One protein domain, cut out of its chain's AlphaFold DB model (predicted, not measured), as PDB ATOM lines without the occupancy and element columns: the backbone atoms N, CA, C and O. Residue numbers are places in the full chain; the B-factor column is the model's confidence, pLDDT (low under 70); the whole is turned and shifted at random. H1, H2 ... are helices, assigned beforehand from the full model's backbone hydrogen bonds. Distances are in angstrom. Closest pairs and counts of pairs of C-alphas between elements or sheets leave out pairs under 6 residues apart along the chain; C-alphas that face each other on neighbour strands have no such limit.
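What this domain is: This is residues 39 to 162 of the 185 residues of an uncharacterized protein of Novosphingobium aromaticivorans (strain ATCC 700278 / DSM 12444 / CCUG 56034 / CIP 105152 / NBRC 16084 / F199) (UniProt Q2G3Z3). The long helix H3 is the diagonal of a narrow Z: H2 folds back along its first part, H4 along its last part, and H1 crosses it between them. The short H5 packs on H4, and H6 lies near one end of the long axis, with the link between H2 and H3 at the other. The printed part has 124 residues with six named helices, H1 to H6 in chain order, and no named strand: all helix. It is a loose rod, with a radius of gyration of the C-alphas of 18.1 A and spans of 59 by 28 by 22 A.

Where its parts are: Find C-alpha 81 at (7.979, 40.606, -46.433); from there H3 runs 48.8 A to residue 114. Before it, look for H1, residues 41 to 53, 18.2 A, starting at (4.811, 31.601, -16.582), and H2, residues 55 to 74, 28.5 A. After it come H4, residues 117 to 137, 29.6 A; H5, residues 143 to 149; and H6, residues 154 to 162, ending at (14.748, 22.353, 1.607).

How they stand to each other: Start at the hub, H3. H2 touches its residues 83 to 98, a hairpin at a shallow tilt of 22 degrees, closest at C-alphas 61 and 91, 6.3 A. H4 touches residues 100 to 111, a hairpin at 19 degrees, closest at C-alphas 111 and 117, 4.4 A. H1 touches H3 with residues 48 to 52 alone, only just about perpendicular at 71 degrees; C-alphas 52 and 95 are closest, 7.0 A. H5 touches H4 at a steep tilt of 59 degrees, with C-alphas 130 and 146 closest, 5.5 A. H6 touches no helix but is near H5: C-alphas 147 and 154 are closest, 6.6 A. H2 and H4 are apart. Every O i to N i+4 pair is within hydrogen-bond range in H1, H2, H3, H5 and H6; in H4, 16 of 17.

The domain as a whole: The C-alphas of Gly 76 and Gly 162 are farthest apart, 59.8 A. The printed part has no cut and no long link. Mean pLDDT of the printed part is 71.2; look for values under 70 at residues 39, 111 and 113 to 162.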
ATOM      1  N   ASN A  39       9.052  28.247 -11.720       68.31
ATOM      2  CA  ASN A  39       8.589  29.352 -10.884       68.31
ATOM      3  C   ASN A  39       7.317  30.031 -11.440       68.31
ATOM      4  O   ASN A  39       6.835  31.006 -10.870       68.31
ATOM      5  N   GLY A  40       6.744  29.500 -12.529       72.00
ATOM      6  CA  GLY A  40       5.532  30.008 -13.173       72.00
ATOM      7  C   GLY A  40       5.798  30.754 -14.484       72.00
ATOM      8  O   GLY A  40       6.925  31.138 -14.795       72.00
ATOM      9  N   GLY A  41       4.733  30.950 -15.269       74.19
ATOM     10  CA  GLY A  41       4.811  31.601 -16.582       74.19
ATOM     11  C   GLY A  41       5.225  33.073 -16.510       74.19
ATOM     12  O   GLY A  41       5.981  33.525 -17.364       74.19
ATOM     13  N   ASP A  42       4.805  33.799 -15.471       77.50
ATOM     14  CA  ASP A  42       5.158  35.215 -15.295       77.50
ATOM     15  C   ASP A  42       6.658  35.397 -15.027       77.50
ATOM     16  O   ASP A  42       7.295  36.272 -15.612       77.50
ATOM     17  N   ALA A  43       7.243  34.526 -14.199       75.38
ATOM     18  CA  ALA A  43       8.677  34.527 -13.917       75.38
ATOM     19  C   ALA A  43       9.492  34.143 -15.165       75.38
ATOM     20  O   ALA A  43      10.490  34.787 -15.488       75.38
ATOM     21  N   GLN A  44       9.007  33.159 -15.930       77.62
ATOM     22  CA  GLN A  44       9.604  32.781 -17.209       77.62
ATOM     23  C   GLN A  44       9.561  33.917 -18.233       77.62
ATOM     24  O   GLN A  44      10.539  34.173 -18.934       77.62
ATOM     25  N   GLN A  45       8.438  34.623 -18.324       80.19
ATOM     26  CA  GLN A  45       8.310  35.767 -19.215       80.19
ATOM     27  C   GLN A  45       9.257  36.898 -18.791       80.19
ATOM     28  O   GLN A  45       9.962  37.446 -19.638       80.19
ATOM     29  N   ALA A  46       9.345  37.188 -17.489       86.00
ATOM     30  CA  ALA A  46      10.237  38.210 -16.951       86.00
ATOM     31  C   ALA A  46      11.718  37.927 -17.261       86.00
ATOM     32  O   ALA A  46      12.413  38.823 -17.741       86.00
ATOM     33  N   ILE A  47      12.198  36.693 -17.057       84.31
ATOM     34  CA  ILE A  47      13.598  36.343 -17.354       84.31
ATOM     35  C   ILE A  47      13.878  36.343 -18.863       84.31
ATOM     36  O   ILE A  47      14.942  36.779 -19.298       84.31
ATOM     37  N   ILE A  48      12.917  35.922 -19.694       86.00
ATOM     38  CA  ILE A  48      13.041  35.998 -21.157       86.00
ATOM     39  C   ILE A  48      13.127  37.458 -21.611       86.00
ATOM     40  O   ILE A  48      13.933  37.782 -22.483       86.00
ATOM     41  N   ASP A  49      12.323  38.345 -21.034       88.75
ATOM     42  CA  ASP A  49      12.344  39.763 -21.381       88.75
ATOM     43  C   ASP A  49      13.619  40.455 -20.878       88.75
ATOM     44  O   ASP A  49      14.192  41.268 -21.606       88.75
ATOM     45  N   GLN A  50      14.153  40.055 -19.720       89.75
ATOM     46  CA  GLN A  50      15.498  40.455 -19.288       89.75
ATOM     47  C   GLN A  50      16.583  39.976 -20.263       89.75
ATOM     48  O   GLN A  50      17.466  40.755 -20.621       89.75
ATOM     49  N   LEU A  51      16.505  38.735 -20.752       88.19
ATOM     50  CA  LEU A  51      17.456  38.201 -21.735       88.19
ATOM     51  C   LEU A  51      17.390  38.950 -23.068       88.19
ATOM     52  O   LEU A  51      18.435  39.246 -23.646       88.19
ATOM     53  N   LYS A  52      16.187  39.320 -23.527       88.62
ATOM     54  CA  LYS A  52      16.004  40.183 -24.708       88.62
ATOM     55  C   LYS A  52      16.565  41.590 -24.494       88.62
ATOM     56  O   LYS A  52      17.083  42.185 -25.431       88.62
ATOM     57  N   ALA A  53      16.464  42.136 -23.285       91.44
ATOM     58  CA  ALA A  53      17.066  43.426 -22.945       91.44
ATOM     59  C   ALA A  53      18.586  43.330 -22.705       91.44
ATOM     60  O   ALA A  53      19.266  44.351 -22.602       91.44
ATOM     61  N   GLY A  54      19.130  42.115 -22.617       90.88
ATOM     62  CA  GLY A  54      20.521  41.870 -22.282       90.88
ATOM     63  C   GLY A  54      21.510  42.354 -23.355       90.88
ATOM     64  O   GLY A  54      21.220  42.309 -24.557       90.88
ATOM     65  N   PRO A  55      22.729  42.758 -22.951       91.75
ATOM     66  CA  PRO A  55      23.760  43.235 -23.874       91.75
ATOM     67  C   PRO A  55      24.214  42.155 -24.866       91.75
ATOM     68  O   PRO A  55      24.509  42.455 -26.019       91.75
ATOM     69  N   LEU A  56      24.227  40.884 -24.448       88.31
ATOM     70  CA  LEU A  56      24.592  39.771 -25.326       88.31
ATOM     71  C   LEU A  56      23.588  39.608 -26.473       88.31
ATOM     72  O   LEU A  56      23.987  39.505 -27.632       88.31
ATOM     73  N   TYR A  57      22.290  39.605 -26.157       92.25
ATOM     74  CA  TYR A  57      21.247  39.484 -27.168       92.25
ATOM     75  C   TYR A  57      21.259  40.689 -28.104       92.25
ATOM     76  O   TYR A  57      21.359  40.501 -29.311       92.25
ATOM     77  N   THR A  58      21.246  41.907 -27.555       92.44
ATOM     78  CA  THR A  58      21.220  43.142 -28.354       92.44
ATOM     79  C   THR A  58      22.442  43.285 -29.263       92.44
ATOM     80  O   THR A  58      22.300  43.710 -30.409       92.44
ATOM     81  N   SER A  59      23.631  42.865 -28.813       91.56
ATOM     82  CA  SER A  59      24.835  42.839 -29.651       91.56
ATOM     83  C   SER A  59      24.739  41.817 -30.787       91.56
ATOM     84  O   SER A  59      25.120  42.129 -31.917       91.56
ATOM     85  N   LEU A  60      24.255  40.601 -30.507       91.06
ATOM     86  CA  LEU A  60      24.107  39.549 -31.519       91.06
ATOM     87  C   LEU A  60      23.034  39.910 -32.546       91.06
ATOM     88  O   LEU A  60      23.250  39.741 -33.749       91.06
ATOM     89  N   THR A  61      21.897  40.436 -32.087       92.25
ATOM     90  CA  THR A  61      20.830  40.873 -32.983       92.25
ATOM     91  C   THR A  61      21.265  42.068 -33.809       92.25
ATOM     92  O   THR A  61      21.092  42.035 -35.017       92.25
ATOM     93  N   GLY A  62      21.904  43.078 -33.212       90.88
ATOM     94  CA  GLY A  62      22.379  44.254 -33.945       90.88
ATOM     95  C   GLY A  62      23.317  43.895 -35.102       90.88
ATOM     96  O   GLY A  62      23.081  44.299 -36.237       90.88
ATOM     97  N   ALA A  63      24.333  43.062 -34.846       90.50
ATOM     98  CA  ALA A  63      25.297  42.655 -35.871       90.50
ATOM     99  C   ALA A  63      24.662  41.832 -37.011       90.50
ATOM    100  O   ALA A  63      25.002  42.003 -38.188       90.50
ATOM    101  N   GLY A  64      23.735  40.929 -36.681       89.62
ATOM    102  CA  GLY A  64      23.061  40.117 -37.691       89.62
ATOM    103  C   GLY A  64      21.978  40.873 -38.459       89.62
ATOM    104  O   GLY A  64      21.852  40.681 -39.666       89.62
ATOM    105  N   GLU A  65      21.246  41.777 -37.807       92.25
ATOM    106  CA  GLU A  65      20.271  42.648 -38.467       92.25
ATOM    107  C   GLU A  65      20.949  43.577 -39.471       92.25
ATOM    108  O   GLU A  65      20.481  43.663 -40.603       92.25
ATOM    109  N   GLU A  66      22.085  44.182 -39.116       91.00
ATOM    110  CA  GLU A  66      22.889  44.988 -40.044       91.00
ATOM    111  C   GLU A  66      23.281  44.166 -41.283       91.00
ATOM    112  O   GLU A  66      23.136  44.615 -42.417       91.00
ATOM    113  N   SER A  67      23.690  42.910 -41.081       89.38
ATOM    114  CA  SER A  67      24.069  41.999 -42.168       89.38
ATOM    115  C   SER A  67      22.882  41.634 -43.071       89.38
ATOM    116  O   SER A  67      23.016  41.591 -44.298       89.38
ATOM    117  N   ILE A  68      21.703  41.385 -42.491       89.31
ATOM    118  CA  ILE A  68      20.467  41.105 -43.239       89.31
ATOM    119  C   ILE A  68      20.032  42.346 -44.024       89.31
ATOM    120  O   ILE A  68      19.700  42.242 -45.207       89.31
ATOM    121  N   LEU A  69      20.062  43.520 -43.394       90.44
ATOM    122  CA  LEU A  69      19.677  44.788 -44.008       90.44
ATOM    123  C   LEU A  69      20.653  45.198 -45.116       90.44
ATOM    124  O   LEU A  69      20.199  45.660 -46.158       90.44
ATOM    125  N   ALA A  70      21.956  44.968 -44.955       89.81
ATOM    126  CA  ALA A  70      22.960  45.219 -45.989       89.81
ATOM    127  C   ALA A  70      22.758  44.329 -47.231       89.81
ATOM    128  O   ALA A  70      22.840  44.799 -48.364       89.81
ATOM    129  N   ASN A  71      22.420  43.050 -47.044       85.75
ATOM    130  CA  ASN A  71      22.081  42.165 -48.166       85.75
ATOM    131  C   ASN A  71      20.741  42.547 -48.818       85.75
ATOM    132  O   ASN A  71      20.596  42.513 -50.043       85.75
ATOM    133  N   ALA A  72      19.756  42.947 -48.012       87.06
ATOM    134  CA  ALA A  72      18.463  43.407 -48.503       87.06
ATOM    135  C   ALA A  72      18.565  44.753 -49.239       87.06
ATOM    136  O   ALA A  72      17.830  44.981 -50.196       87.06
ATOM    137  N   SER A  73      19.470  45.646 -48.833       87.19
ATOM    138  CA  SER A  73      19.685  46.940 -49.489       87.19
ATOM    139  C   SER A  73      20.363  46.774 -50.846       87.19
ATOM    140  O   SER A  73      19.933  47.402 -51.812       87.19
ATOM    141  N   ALA A  74      21.321  45.847 -50.953       85.19
ATOM    142  CA  ALA A  74      21.985  45.499 -52.209       85.19
ATOM    143  C   ALA A  74      21.037  44.867 -53.247       85.19
ATOM    144  O   ALA A  74      21.268  44.975 -54.449       85.19
ATOM    145  N   THR A  75      19.963  44.220 -52.791       85.25
ATOM    146  CA  THR A  75      18.981  43.520 -53.639       85.25
ATOM    147  C   THR A  75      17.646  44.260 -53.779       85.25
ATOM    148  O   THR A  75      16.748  43.779 -54.468       85.25
ATOM    149  N   GLY A  76      17.490  45.431 -53.147       80.88
ATOM    150  CA  GLY A  76      16.250  46.223 -53.171       80.88
ATOM    151  C   GLY A  76      15.098  45.668 -52.314       80.88
ATOM    152  O   GLY A  76      13.966  46.130 -52.428       80.88
ATOM    153  N   GLY A  77      15.363  44.693 -51.439       86.50
ATOM    154  CA  GLY A  77      14.377  43.990 -50.613       86.50
ATOM    155  C   GLY A  77      14.078  44.603 -49.238       86.50
ATOM    156  O   GLY A  77      13.232  44.064 -48.532       86.50
ATOM    157  N   LEU A  78      14.712  45.717 -48.844       81.44
ATOM    158  CA  LEU A  78      14.666  46.299 -47.482       81.44
ATOM    159  C   LEU A  78      13.272  46.417 -46.836       81.44
ATOM    160  O   LEU A  78      13.152  46.329 -45.616       81.44
ATOM    161  N   ARG A  79      12.218  46.637 -47.629       77.00
ATOM    162  CA  ARG A  79      10.836  46.791 -47.136       77.00
ATOM    163  C   ARG A  79       9.938  45.583 -47.442       77.00
ATOM    164  O   ARG A  79       8.746  45.618 -47.147       77.00
ATOM    165  N   GLY A  80      10.496  44.530 -48.034       87.94
ATOM    166  CA  GLY A  80       9.781  43.325 -48.440       87.94
ATOM    167  C   GLY A  80       9.463  42.390 -47.273       87.94
ATOM    168  O   GLY A  80      10.192  42.331 -46.281       87.94
ATOM    169  N   GLY A  81       8.387  41.612 -47.420       86.06
ATOM    170  CA  GLY A  81       7.979  40.606 -46.433       86.06
ATOM    171  C   GLY A  81       9.073  39.575 -46.136       86.06
ATOM    172  O   GLY A  81       9.237  39.194 -44.984       86.06
ATOM    173  N   ASN A  82       9.895  39.209 -47.128       84.25
ATOM    174  CA  ASN A  82      11.019  38.285 -46.934       84.25
ATOM    175  C   ASN A  82      12.073  38.813 -45.955       84.25
ATOM    176  O   ASN A  82      12.595  38.043 -45.159       84.25
ATOM    177  N   THR A  83      12.390  40.109 -45.993       86.69
ATOM    178  CA  THR A  83      13.369  40.698 -45.069       86.69
ATOM    179  C   THR A  83      12.793  40.784 -43.662       86.69
ATOM    180  O   THR A  83      13.485  40.457 -42.706       86.69
ATOM    181  N   GLN A  84      11.513  41.140 -43.526       87.00
ATOM    182  CA  GLN A  84      10.835  41.163 -42.226       87.00
ATOM    183  C   GLN A  84      10.724  39.760 -41.609       87.00
ATOM    184  O   GLN A  84      10.996  39.600 -40.423       87.00
ATOM    185  N   ASP A  85      10.391  38.744 -42.411       89.12
ATOM    186  CA  ASP A  85      10.347  37.341 -41.981       89.12
ATOM    187  C   ASP A  85      11.748  36.824 -41.622       89.12
ATOM    188  O   ASP A  85      11.933  36.221 -40.568       89.12
ATOM    189  N   ALA A  86      12.767  37.141 -42.429       88.38
ATOM    190  CA  ALA A  86      14.154  36.801 -42.124       88.38
ATOM    191  C   ALA A  86      14.625  37.434 -40.805       88.38
ATOM    192  O   ALA A  86      15.210  36.739 -39.978       88.38
ATOM    193  N   LEU A  87      14.325  38.716 -40.569       88.62
ATOM    194  CA  LEU A  87      14.612  39.400 -39.305       88.62
ATOM    195  C   LEU A  87      13.860  38.771 -38.124       88.62
ATOM    196  O   LEU A  87      14.448  38.574 -37.063       88.62
ATOM    197  N   ALA A  88      12.573  38.448 -38.287       88.25
ATOM    198  CA  ALA A  88      11.767  37.843 -37.228       88.25
ATOM    199  C   ALA A  88      12.293  36.454 -36.838       88.25
ATOM    200  O   ALA A  88      12.474  36.173 -35.651       88.25
ATOM    201  N   ARG A  89      12.596  35.610 -37.832       88.75
ATOM    202  CA  ARG A  89      13.210  34.292 -37.622       88.75
ATOM    203  C   ARG A  89      14.583  34.420 -36.989       88.75
ATOM    204  O   ARG A  89      14.828  33.778 -35.976       88.75
ATOM    205  N   PHE A  90      15.427  35.309 -37.512       91.81
ATOM    206  CA  PHE A  90      16.759  35.557 -36.971       91.81
ATOM    207  C   PHE A  90      16.701  35.952 -35.492       91.81
ATOM    208  O   PHE A  90      17.317  35.291 -34.665       91.81
ATOM    209  N   ARG A  91      15.886  36.950 -35.125       89.00
ATOM    210  CA  ARG A  91      15.701  37.359 -33.722       89.00
ATOM    211  C   ARG A  91      15.224  36.214 -32.831       89.00
ATOM    212  O   ARG A  91      15.680  36.115 -31.690       89.00
ATOM    213  N   GLY A  92      14.311  35.378 -33.330       87.75
ATOM    214  CA  GLY A  92      13.818  34.194 -32.626       87.75
ATOM    215  C   GLY A  92      14.904  33.136 -32.420       87.75
ATOM    216  O   GLY A  92      15.090  32.651 -31.303       87.75
ATOM    217  N   ASP A  93      15.669  32.827 -33.465       87.94
ATOM    218  CA  ASP A  93      16.766  31.858 -33.432       87.94
ATOM    219  C   ASP A  93      17.917  32.333 -32.531       87.94
ATOM    220  O   ASP A  93      18.461  31.552 -31.740       87.94
ATOM    221  N   THR A  94      18.250  33.627 -32.583       88.69
ATOM    222  CA  THR A  94      19.231  34.257 -31.691       88.69
ATOM    223  C   THR A  94      18.768  34.186 -30.244       88.69
ATOM    224  O   THR A  94      19.540  33.762 -29.386       88.69
ATOM    225  N   LEU A  95      17.506  34.536 -29.961       87.75
ATOM    226  CA  LEU A  95      16.965  34.478 -28.604       87.75
ATOM    227  C   LEU A  95      17.040  33.049 -28.073       87.75
ATOM    228  O   LEU A  95      17.544  32.824 -26.978       87.75
ATOM    229  N   ASN A  96      16.625  32.067 -28.872       84.50
ATOM    230  CA  ASN A  96      16.688  30.674 -28.458       84.50
ATOM    231  C   ASN A  96      18.128  30.206 -28.182       84.50
ATOM    232  O   ASN A  96      18.359  29.458 -27.233       84.50
ATOM    233  N   SER A  97      19.092  30.645 -28.992       86.12
ATOM    234  CA  SER A  97      20.510  30.333 -28.788       86.12
ATOM    235  C   SER A  97      21.040  30.948 -27.489       86.12
ATOM    236  O   SER A  97      21.733  30.275 -26.729       86.12
ATOM    237  N   VAL A  98      20.668  32.196 -27.191       87.44
ATOM    238  CA  VAL A  98      21.027  32.872 -25.935       87.44
ATOM    239  C   VAL A  98      20.415  32.156 -24.731       87.44
ATOM    240  O   VAL A  98      21.138  31.847 -23.788       87.44
ATOM    241  N   ILE A  99      19.125  31.816 -24.777       85.56
ATOM    242  CA  ILE A  99      18.448  31.093 -23.691       85.56
ATOM    243  C   ILE A  99      19.107  29.721 -23.466       85.56
ATOM    244  O   ILE A  99      19.381  29.355 -22.327       85.56
ATOM    245  N   ALA A 100      19.413  28.969 -24.529       82.25
ATOM    246  CA  ALA A 100      20.090  27.674 -24.412       82.25
ATOM    247  C   ALA A 100      21.490  27.798 -23.780       82.25
ATOM    248  O   ALA A 100      21.848  27.003 -22.909       82.25
ATOM    249  N   ASN A 101      22.261  28.817 -24.173       86.25
ATOM    250  CA  ASN A 101      23.566  29.102 -23.576       86.25
ATOM    251  C   ASN A 101      23.446  29.506 -22.104       86.25
ATOM    252  O   ASN A 101      24.262  29.086 -21.283       86.25
ATOM    253  N   GLN A 102      22.446  30.312 -21.750       85.50
ATOM    254  CA  GLN A 102      22.229  30.742 -20.373       85.50
ATOM    255  C   GLN A 102      21.817  29.563 -19.482       85.50
ATOM    256  O   GLN A 102      22.332  29.395 -18.379       85.50
ATOM    257  N   LEU A 103      20.960  28.687 -20.005       81.88
ATOM    258  CA  LEU A 103      20.530  27.467 -19.337       81.88
ATOM    259  C   LEU A 103      21.712  26.532 -19.034       81.88
ATOM    260  O   LEU A 103      21.825  26.016 -17.922       81.88
ATOM    261  N   ALA A 104      22.624  26.355 -19.996       80.00
ATOM    262  CA  ALA A 104      23.842  25.570 -19.801       80.00
ATOM    263  C   ALA A 104      24.774  26.196 -18.749       80.00
ATOM    264  O   ALA A 104      25.293  25.481 -17.891       80.00
ATOM    265  N   GLN A 105      24.951  27.521 -18.775       82.62
ATOM    266  CA  GLN A 105      25.765  28.242 -17.792       82.62
ATOM    267  C   GLN A 105      25.200  28.108 -16.377       82.62
ATOM    268  O   GLN A 105      25.927  27.693 -15.476       82.62
ATOM    269  N   TYR A 106      23.905  28.375 -16.176       80.81
ATOM    270  CA  TYR A 106      23.281  28.224 -14.863       80.81
ATOM    271  C   TYR A 106      23.299  26.781 -14.381       80.81
ATOM    272  O   TYR A 106      23.652  26.534 -13.234       80.81
ATOM    273  N   SER A 107      23.021  25.808 -15.252       74.38
ATOM    274  CA  SER A 107      23.154  24.395 -14.890       74.38
ATOM    275  C   SER A 107      24.584  24.040 -14.464       74.38
ATOM    276  O   SER A 107      24.764  23.264 -13.526       74.38
ATOM    277  N   GLY A 108      25.603  24.602 -15.121       76.69
ATOM    278  CA  GLY A 108      27.005  24.423 -14.743       76.69
ATOM    279  C   GLY A 108      27.331  25.053 -13.386       76.69
ATOM    280  O   GLY A 108      27.934  24.399 -12.539       76.69
ATOM    281  N   LEU A 109      26.875  26.286 -13.146       76.56
ATOM    282  CA  LEU A 109      27.071  27.001 -11.881       76.56
ATOM    283  C   LEU A 109      26.388  26.289 -10.708       76.56
ATOM    284  O   LEU A 109      27.001  26.100  -9.659       76.56
ATOM    285  N   VAL A 110      25.147  25.832 -10.895       72.56
ATOM    286  CA  VAL A 110      24.418  25.038  -9.894       72.56
ATOM    287  C   VAL A 110      25.129  23.697  -9.644       72.56
ATOM    288  O   VAL A 110      25.209  23.244  -8.500       72.56
ATOM    289  N   GLY A 111      25.700  23.070 -10.678       69.75
ATOM    290  CA  GLY A 111      26.478  21.832 -10.551       69.75
ATOM    291  C   GLY A 111      27.747  22.023  -9.717       69.75
ATOM    292  O   GLY A 111      27.986  21.265  -8.778       69.75
ATOM    293  N   ILE A 112      28.507  23.086  -9.993       71.81
ATOM    294  CA  ILE A 112      29.717  23.449  -9.238       71.81
ATOM    295  C   ILE A 112      29.369  23.796  -7.781       71.81
ATOM    296  O   ILE A 112      30.060  23.360  -6.864       71.81
ATOM    297  N   GLY A 113      28.284  24.542  -7.548       65.44
ATOM    298  CA  GLY A 113      27.905  24.996  -6.207       65.44
ATOM    299  C   GLY A 113      27.228  23.945  -5.319       65.44
ATOM    300  O   GLY A 113      27.217  24.099  -4.100       65.44
ATOM    301  N   SER A 114      26.667  22.877  -5.892       63.03
ATOM    302  CA  SER A 114      26.000  21.809  -5.128       63.03
ATOM    303  C   SER A 114      26.901  20.609  -4.822       63.03
ATOM    304  O   SER A 114      26.542  19.789  -3.981       63.03
ATOM    305  N   GLY A 115      28.037  20.462  -5.515       57.25
ATOM    306  CA  GLY A 115      28.863  19.246  -5.458       57.25
ATOM    307  C   GLY A 115      28.162  17.989  -6.005       57.25
ATOM    308  O   GLY A 115      28.747  16.909  -5.999       57.25
ATOM    309  N   ALA A 116      26.921  18.124  -6.490       55.41
ATOM    310  CA  ALA A 116      26.070  17.073  -7.033       55.41
ATOM    311  C   ALA A 116      25.893  17.283  -8.543       55.41
ATOM    312  O   ALA A 116      24.782  17.466  -9.054       55.41
ATOM    313  N   THR A 117      27.020  17.269  -9.257       53.16
ATOM    314  CA  THR A 117      27.093  17.520 -10.701       53.16
ATOM    315  C   THR A 117      26.150  16.608 -11.488       53.16
ATOM    316  O   THR A 117      25.521  17.071 -12.431       53.16
ATOM    317  N   ASP A 118      25.964  15.352 -11.071       52.62
ATOM    318  CA  ASP A 118      25.152  14.371 -11.806       52.62
ATOM    319  C   ASP A 118      23.645  14.669 -11.773       52.62
ATOM    320  O   ASP A 118      22.964  14.579 -12.796       52.62
ATOM    321  N   ALA A 119      23.099  15.057 -10.617       54.94
ATOM    322  CA  ALA A 119      21.671  15.361 -10.484       54.94
ATOM    323  C   ALA A 119      21.309  16.672 -11.197       54.94
ATOM    324  O   ALA A 119      20.286  16.758 -11.878       54.94
ATOM    325  N   VAL A 120      22.182  17.674 -11.086       56.25
ATOM    326  CA  VAL A 120      21.996  18.976 -11.732       56.25
ATOM    327  C   VAL A 120      22.249  18.890 -13.235       56.25
ATOM    328  O   VAL A 120      21.511  19.495 -14.000       56.25
ATOM    329  N   SER A 121      23.226  18.101 -13.682       55.75
ATOM    330  CA  SER A 121      23.469  17.848 -15.106       55.75
ATOM    331  C   SER A 121      22.277  17.144 -15.756       55.75
ATOM    332  O   SER A 121      21.812  17.564 -16.814       55.75
ATOM    333  N   ASN A 122      21.694  16.144 -15.085       60.78
ATOM    334  CA  ASN A 122      20.464  15.500 -15.549       60.78
ATOM    335  C   ASN A 122      19.270  16.470 -15.573       60.78
ATOM    336  O   ASN A 122      18.480  16.437 -16.518       60.78
ATOM    337  N   PHE A 123      19.157  17.370 -14.587       59.88
ATOM    338  CA  PHE A 123      18.146  18.431 -14.594       59.88
ATOM    339  C   PHE A 123      18.344  19.409 -15.751       59.88
ATOM    340  O   PHE A 123      17.405  19.651 -16.499       59.88
ATOM    341  N   GLY A 124      19.557  19.935 -15.934       58.16
ATOM    342  CA  GLY A 124      19.908  20.843 -17.022       58.16
ATOM    343  C   GLY A 124      19.678  20.204 -18.386       58.16
ATOM    344  O   GLY A 124      19.062  20.809 -19.260       58.16
ATOM    345  N   ALA A 125      20.065  18.940 -18.558       60.47
ATOM    346  CA  ALA A 125      19.788  18.182 -19.770       60.47
ATOM    347  C   ALA A 125      18.277  18.007 -20.001       60.47
ATOM    348  O   ALA A 125      17.792  18.199 -21.118       60.47
ATOM    349  N   ALA A 126      17.497  17.678 -18.969       60.91
ATOM    350  CA  ALA A 126      16.046  17.545 -19.078       60.91
ATOM    351  C   ALA A 126      15.344  18.890 -19.339       60.91
ATOM    352  O   ALA A 126      14.408  18.948 -20.137       60.91
ATOM    353  N   ALA A 127      15.840  19.969 -18.738       57.81
ATOM    354  CA  ALA A 127      15.429  21.346 -18.962       57.81
ATOM    355  C   ALA A 127      15.682  21.793 -20.404       57.81
ATOM    356  O   ALA A 127      14.764  22.284 -21.057       57.81
ATOM    357  N   VAL A 128      16.879  21.538 -20.946       58.50
ATOM    358  CA  VAL A 128      17.215  21.806 -22.357       58.50
ATOM    359  C   VAL A 128      16.265  21.038 -23.276       58.50
ATOM    360  O   VAL A 128      15.705  21.593 -24.222       58.50
ATOM    361  N   ASN A 129      16.026  19.760 -22.981       61.59
ATOM    362  CA  ASN A 129      15.094  18.936 -23.746       61.59
ATOM    363  C   ASN A 129      13.654  19.458 -23.674       61.59
ATOM    364  O   ASN A 129      12.934  19.421 -24.672       61.59
ATOM    365  N   ALA A 130      13.219  19.951 -22.520       58.06
ATOM    366  CA  ALA A 130      11.899  20.532 -22.364       58.06
ATOM    367  C   ALA A 130      11.756  21.889 -23.057       58.06
ATOM    368  O   ALA A 130      10.719  22.148 -23.663       58.06
ATOM    369  N   GLN A 131      12.802  22.710 -23.062       56.25
ATOM    370  CA  GLN A 131      12.839  23.943 -23.839       56.25
ATOM    371  C   GLN A 131      12.775  23.666 -25.344       56.25
ATOM    372  O   GLN A 131      12.007  24.296 -26.071       56.25
ATOM    373  N   ASN A 132      13.478  22.634 -25.811       58.19
ATOM    374  CA  ASN A 132      13.350  22.157 -27.186       58.19
ATOM    375  C   ASN A 132      11.936  21.625 -27.489       58.19
ATOM    376  O   ASN A 132      11.463  21.732 -28.618       58.19
ATOM    377  N   GLN A 133      11.216  21.094 -26.497       57.19
ATOM    378  CA  GLN A 133       9.806  20.729 -26.651       57.19
ATOM    379  C   GLN A 133       8.847  21.927 -26.589       57.19
ATOM    380  O   GLN A 133       7.794  21.864 -27.225       57.19
ATOM    381  N   LEU A 134       9.183  22.993 -25.855       53.12
ATOM    382  CA  LEU A 134       8.456  24.269 -25.854       53.12
ATOM    383  C   LEU A 134       8.520  24.926 -27.241       53.12
ATOM    384  O   LEU A 134       7.489  25.383 -27.732       53.12
ATOM    385  N   ARG A 135       9.673  24.844 -27.929       55.41
ATOM    386  CA  ARG A 135       9.811  25.248 -29.345       55.41
ATOM    387  C   ARG A 135       8.795  24.570 -30.272       55.41
ATOM    388  O   ARG A 135       8.360  25.188 -31.234       55.41
ATOM    389  N   ASN A 136       8.410  23.323 -29.986       54.53
ATOM    390  CA  ASN A 136       7.521  22.538 -30.849       54.53
ATOM    391  C   ASN A 136       6.034  22.601 -30.463       54.53
ATOM    392  O   ASN A 136       5.211  22.122 -31.237       54.53
ATOM    393  N   GLN A 137       5.667  23.113 -29.279       44.47
ATOM    394  CA  GLN A 137       4.275  23.042 -28.791       44.47
ATOM    395  C   GLN A 137       3.683  24.361 -28.270       44.47
ATOM    396  O   GLN A 137       2.531  24.370 -27.852       44.47
ATOM    397  N   GLY A 138       4.402  25.484 -28.348       43.84
ATOM    398  CA  GLY A 138       3.899  26.760 -27.835       43.84
ATOM    399  C   GLY A 138       3.996  26.843 -26.306       43.84
ATOM    400  O   GLY A 138       3.904  25.847 -25.586       43.84
ATOM    401  N   ALA A 139       4.241  28.055 -25.811       42.69
ATOM    402  CA  ALA A 139       4.806  28.368 -24.495       42.69
ATOM    403  C   ALA A 139       3.943  28.040 -23.249       42.69
ATOM    404  O   ALA A 139       4.267  28.478 -22.155       42.69
ATOM    405  N   GLY A 140       2.847  27.284 -23.369       41.81
ATOM    406  CA  GLY A 140       1.825  27.216 -22.315       41.81
ATOM    407  C   GLY A 140       1.901  26.060 -21.308       41.81
ATOM    408  O   GLY A 140       1.213  26.129 -20.298       41.81
ATOM    409  N   ALA A 141       2.652  24.975 -21.553       45.00
ATOM    410  CA  ALA A 141       2.263  23.683 -20.953       45.00
ATOM    411  C   ALA A 141       3.295  22.891 -20.118       45.00
ATOM    412  O   ALA A 141       2.975  21.765 -19.742       45.00
ATOM    413  N   LYS A 142       4.537  23.340 -19.861       51.28
ATOM    414  CA  LYS A 142       5.610  22.332 -19.647       51.28
ATOM    415  C   LYS A 142       6.582  22.450 -18.482       51.28
ATOM    416  O   LYS A 142       7.487  21.630 -18.439       51.28
ATOM    417  N   ALA A 143       6.356  23.282 -17.475       44.00
ATOM    418  CA  ALA A 143       7.164  23.203 -16.252       44.00
ATOM    419  C   ALA A 143       7.048  21.828 -15.547       44.00
ATOM    420  O   ALA A 143       8.046  21.196 -15.203       44.00
ATOM    421  N   GLN A 144       5.823  21.296 -15.432       43.41
ATOM    422  CA  GLN A 144       5.564  19.969 -14.848       43.41
ATOM    423  C   GLN A 144       6.116  18.813 -15.692       43.41
ATOM    424  O   GLN A 144       6.552  17.804 -15.142       43.41
ATOM    425  N   ALA A 145       6.141  18.961 -17.019       48.84
ATOM    426  CA  ALA A 145       6.698  17.954 -17.916       48.84
ATOM    427  C   ALA A 145       8.233  17.894 -17.833       48.84
ATOM    428  O   ALA A 145       8.791  16.805 -17.956       48.84
ATOM    429  N   VAL A 146       8.911  19.025 -17.583       48.75
ATOM    430  CA  VAL A 146      10.362  19.055 -17.321       48.75
ATOM    431  C   VAL A 146      10.676  18.260 -16.061       48.75
ATOM    432  O   VAL A 146      11.505  17.358 -16.108       48.75
ATOM    433  N   LEU A 147       9.969  18.544 -14.960       47.25
ATOM    434  CA  LEU A 147      10.151  17.857 -13.679       47.25
ATOM    435  C   LEU A 147       9.896  16.351 -13.802       47.25
ATOM    436  O   LEU A 147      10.747  15.539 -13.436       47.25
ATOM    437  N   ALA A 148       8.760  15.970 -14.393       46.94
ATOM    438  CA  ALA A 148       8.391  14.570 -14.578       46.94
ATOM    439  C   ALA A 148       9.390  13.805 -15.467       46.94
ATOM    440  O   ALA A 148       9.687  12.642 -15.205       46.94
ATOM    441  N   LYS A 149       9.938  14.450 -16.506       42.72
ATOM    442  CA  LYS A 149      10.871  13.826 -17.456       42.72
ATOM    443  C   LYS A 149      12.323  13.833 -16.972       42.72
ATOM    444  O   LYS A 149      13.089  12.958 -17.359       42.72
ATOM    445  N   ALA A 150      12.686  14.774 -16.104       40.38
ATOM    446  CA  ALA A 150      13.971  14.805 -15.414       40.38
ATOM    447  C   ALA A 150      14.089  13.736 -14.313       40.38
ATOM    448  O   ALA A 150      15.147  13.610 -13.702       40.38
ATOM    449  N   GLY A 151      13.005  13.014 -13.989       40.84
ATOM    450  CA  GLY A 151      12.938  12.168 -12.788       40.84
ATOM    451  C   GLY A 151      13.010  12.977 -11.485       40.84
ATOM    452  O   GLY A 151      13.090  12.414 -10.393       40.84
ATOM    453  N   ILE A 152      12.963  14.308 -11.592       43.50
ATOM    454  CA  ILE A 152      12.989  15.243 -10.478       43.50
ATOM    455  C   ILE A 152      11.537  15.491 -10.115       43.50
ATOM    456  O   ILE A 152      10.866  16.394 -10.607       43.50
ATOM    457  N   ASN A 153      11.038  14.607  -9.257       38.88
ATOM    458  CA  ASN A 153       9.734  14.758  -8.638       38.88
ATOM    459  C   ASN A 153       9.650  16.159  -8.003       38.88
ATOM    460  O   ASN A 153      10.641  16.631  -7.446       38.88
ATOM    461  N   ALA A 154       8.495  16.828  -8.034       38.81
ATOM    462  CA  ALA A 154       8.326  18.131  -7.369       38.81
ATOM    463  C   ALA A 154       8.725  18.079  -5.879       38.81
ATOM    464  O   ALA A 154       9.205  19.061  -5.324       38.81
ATOM    465  N   GLN A 155       8.645  16.893  -5.268       40.22
ATOM    466  CA  GLN A 155       9.206  16.584  -3.956       40.22
ATOM    467  C   GLN A 155      10.736  16.696  -3.889       40.22
ATOM    468  O   GLN A 155      11.244  17.227  -2.917       40.22
ATOM    469  N   ASN A 156      11.486  16.267  -4.908       47.22
ATOM    470  CA  ASN A 156      12.944  16.412  -4.965       47.22
ATOM    471  C   ASN A 156      13.383  17.854  -5.229       47.22
ATOM    472  O   ASN A 156      14.422  18.248  -4.718       47.22
ATOM    473  N   TRP A 157      12.598  18.657  -5.957       44.06
ATOM    474  CA  TRP A 157      12.848  20.100  -6.066       44.06
ATOM    475  C   TRP A 157      12.450  20.844  -4.785       44.06
ATOM    476  O   TRP A 157      13.182  21.713  -4.336       44.06
ATOM    477  N   SER A 158      11.366  20.437  -4.116       43.34
ATOM    478  CA  SER A 158      11.036  20.887  -2.757       43.34
ATOM    479  C   SER A 158      12.101  20.464  -1.739       43.34
ATOM    480  O   SER A 158      12.359  21.202  -0.798       43.34
ATOM    481  N   ASN A 159      12.753  19.315  -1.933       42.19
ATOM    482  CA  ASN A 159      13.888  18.862  -1.129       42.19
ATOM    483  C   ASN A 159      15.188  19.568  -1.530       42.19
ATOM    484  O   ASN A 159      16.036  19.755  -0.674       42.19
ATOM    485  N   ALA A 160      15.354  19.995  -2.785       47.03
ATOM    486  CA  ALA A 160      16.450  20.864  -3.212       47.03
ATOM    487  C   ALA A 160      16.264  22.282  -2.654       47.03
ATOM    488  O   ALA A 160      17.227  22.875  -2.192       47.03
ATOM    489  N   GLY A 161      15.026  22.781  -2.600       44.06
ATOM    490  CA  GLY A 161      14.634  23.994  -1.886       44.06
ATOM    491  C   GLY A 161      14.782  23.853  -0.371       44.06
ATOM    492  O   GLY A 161      15.241  24.783   0.272       44.06
ATOM    493  N   GLY A 162      14.503  22.675   0.197       46.66
ATOM    494  CA  GLY A 162      14.748  22.353   1.607       46.66
ATOM    495  C   GLY A 162      16.228  22.130   1.944       46.66
ATOM    496  O   GLY A 162      16.662  22.448   3.048       46.66
TER     497      GLY A 162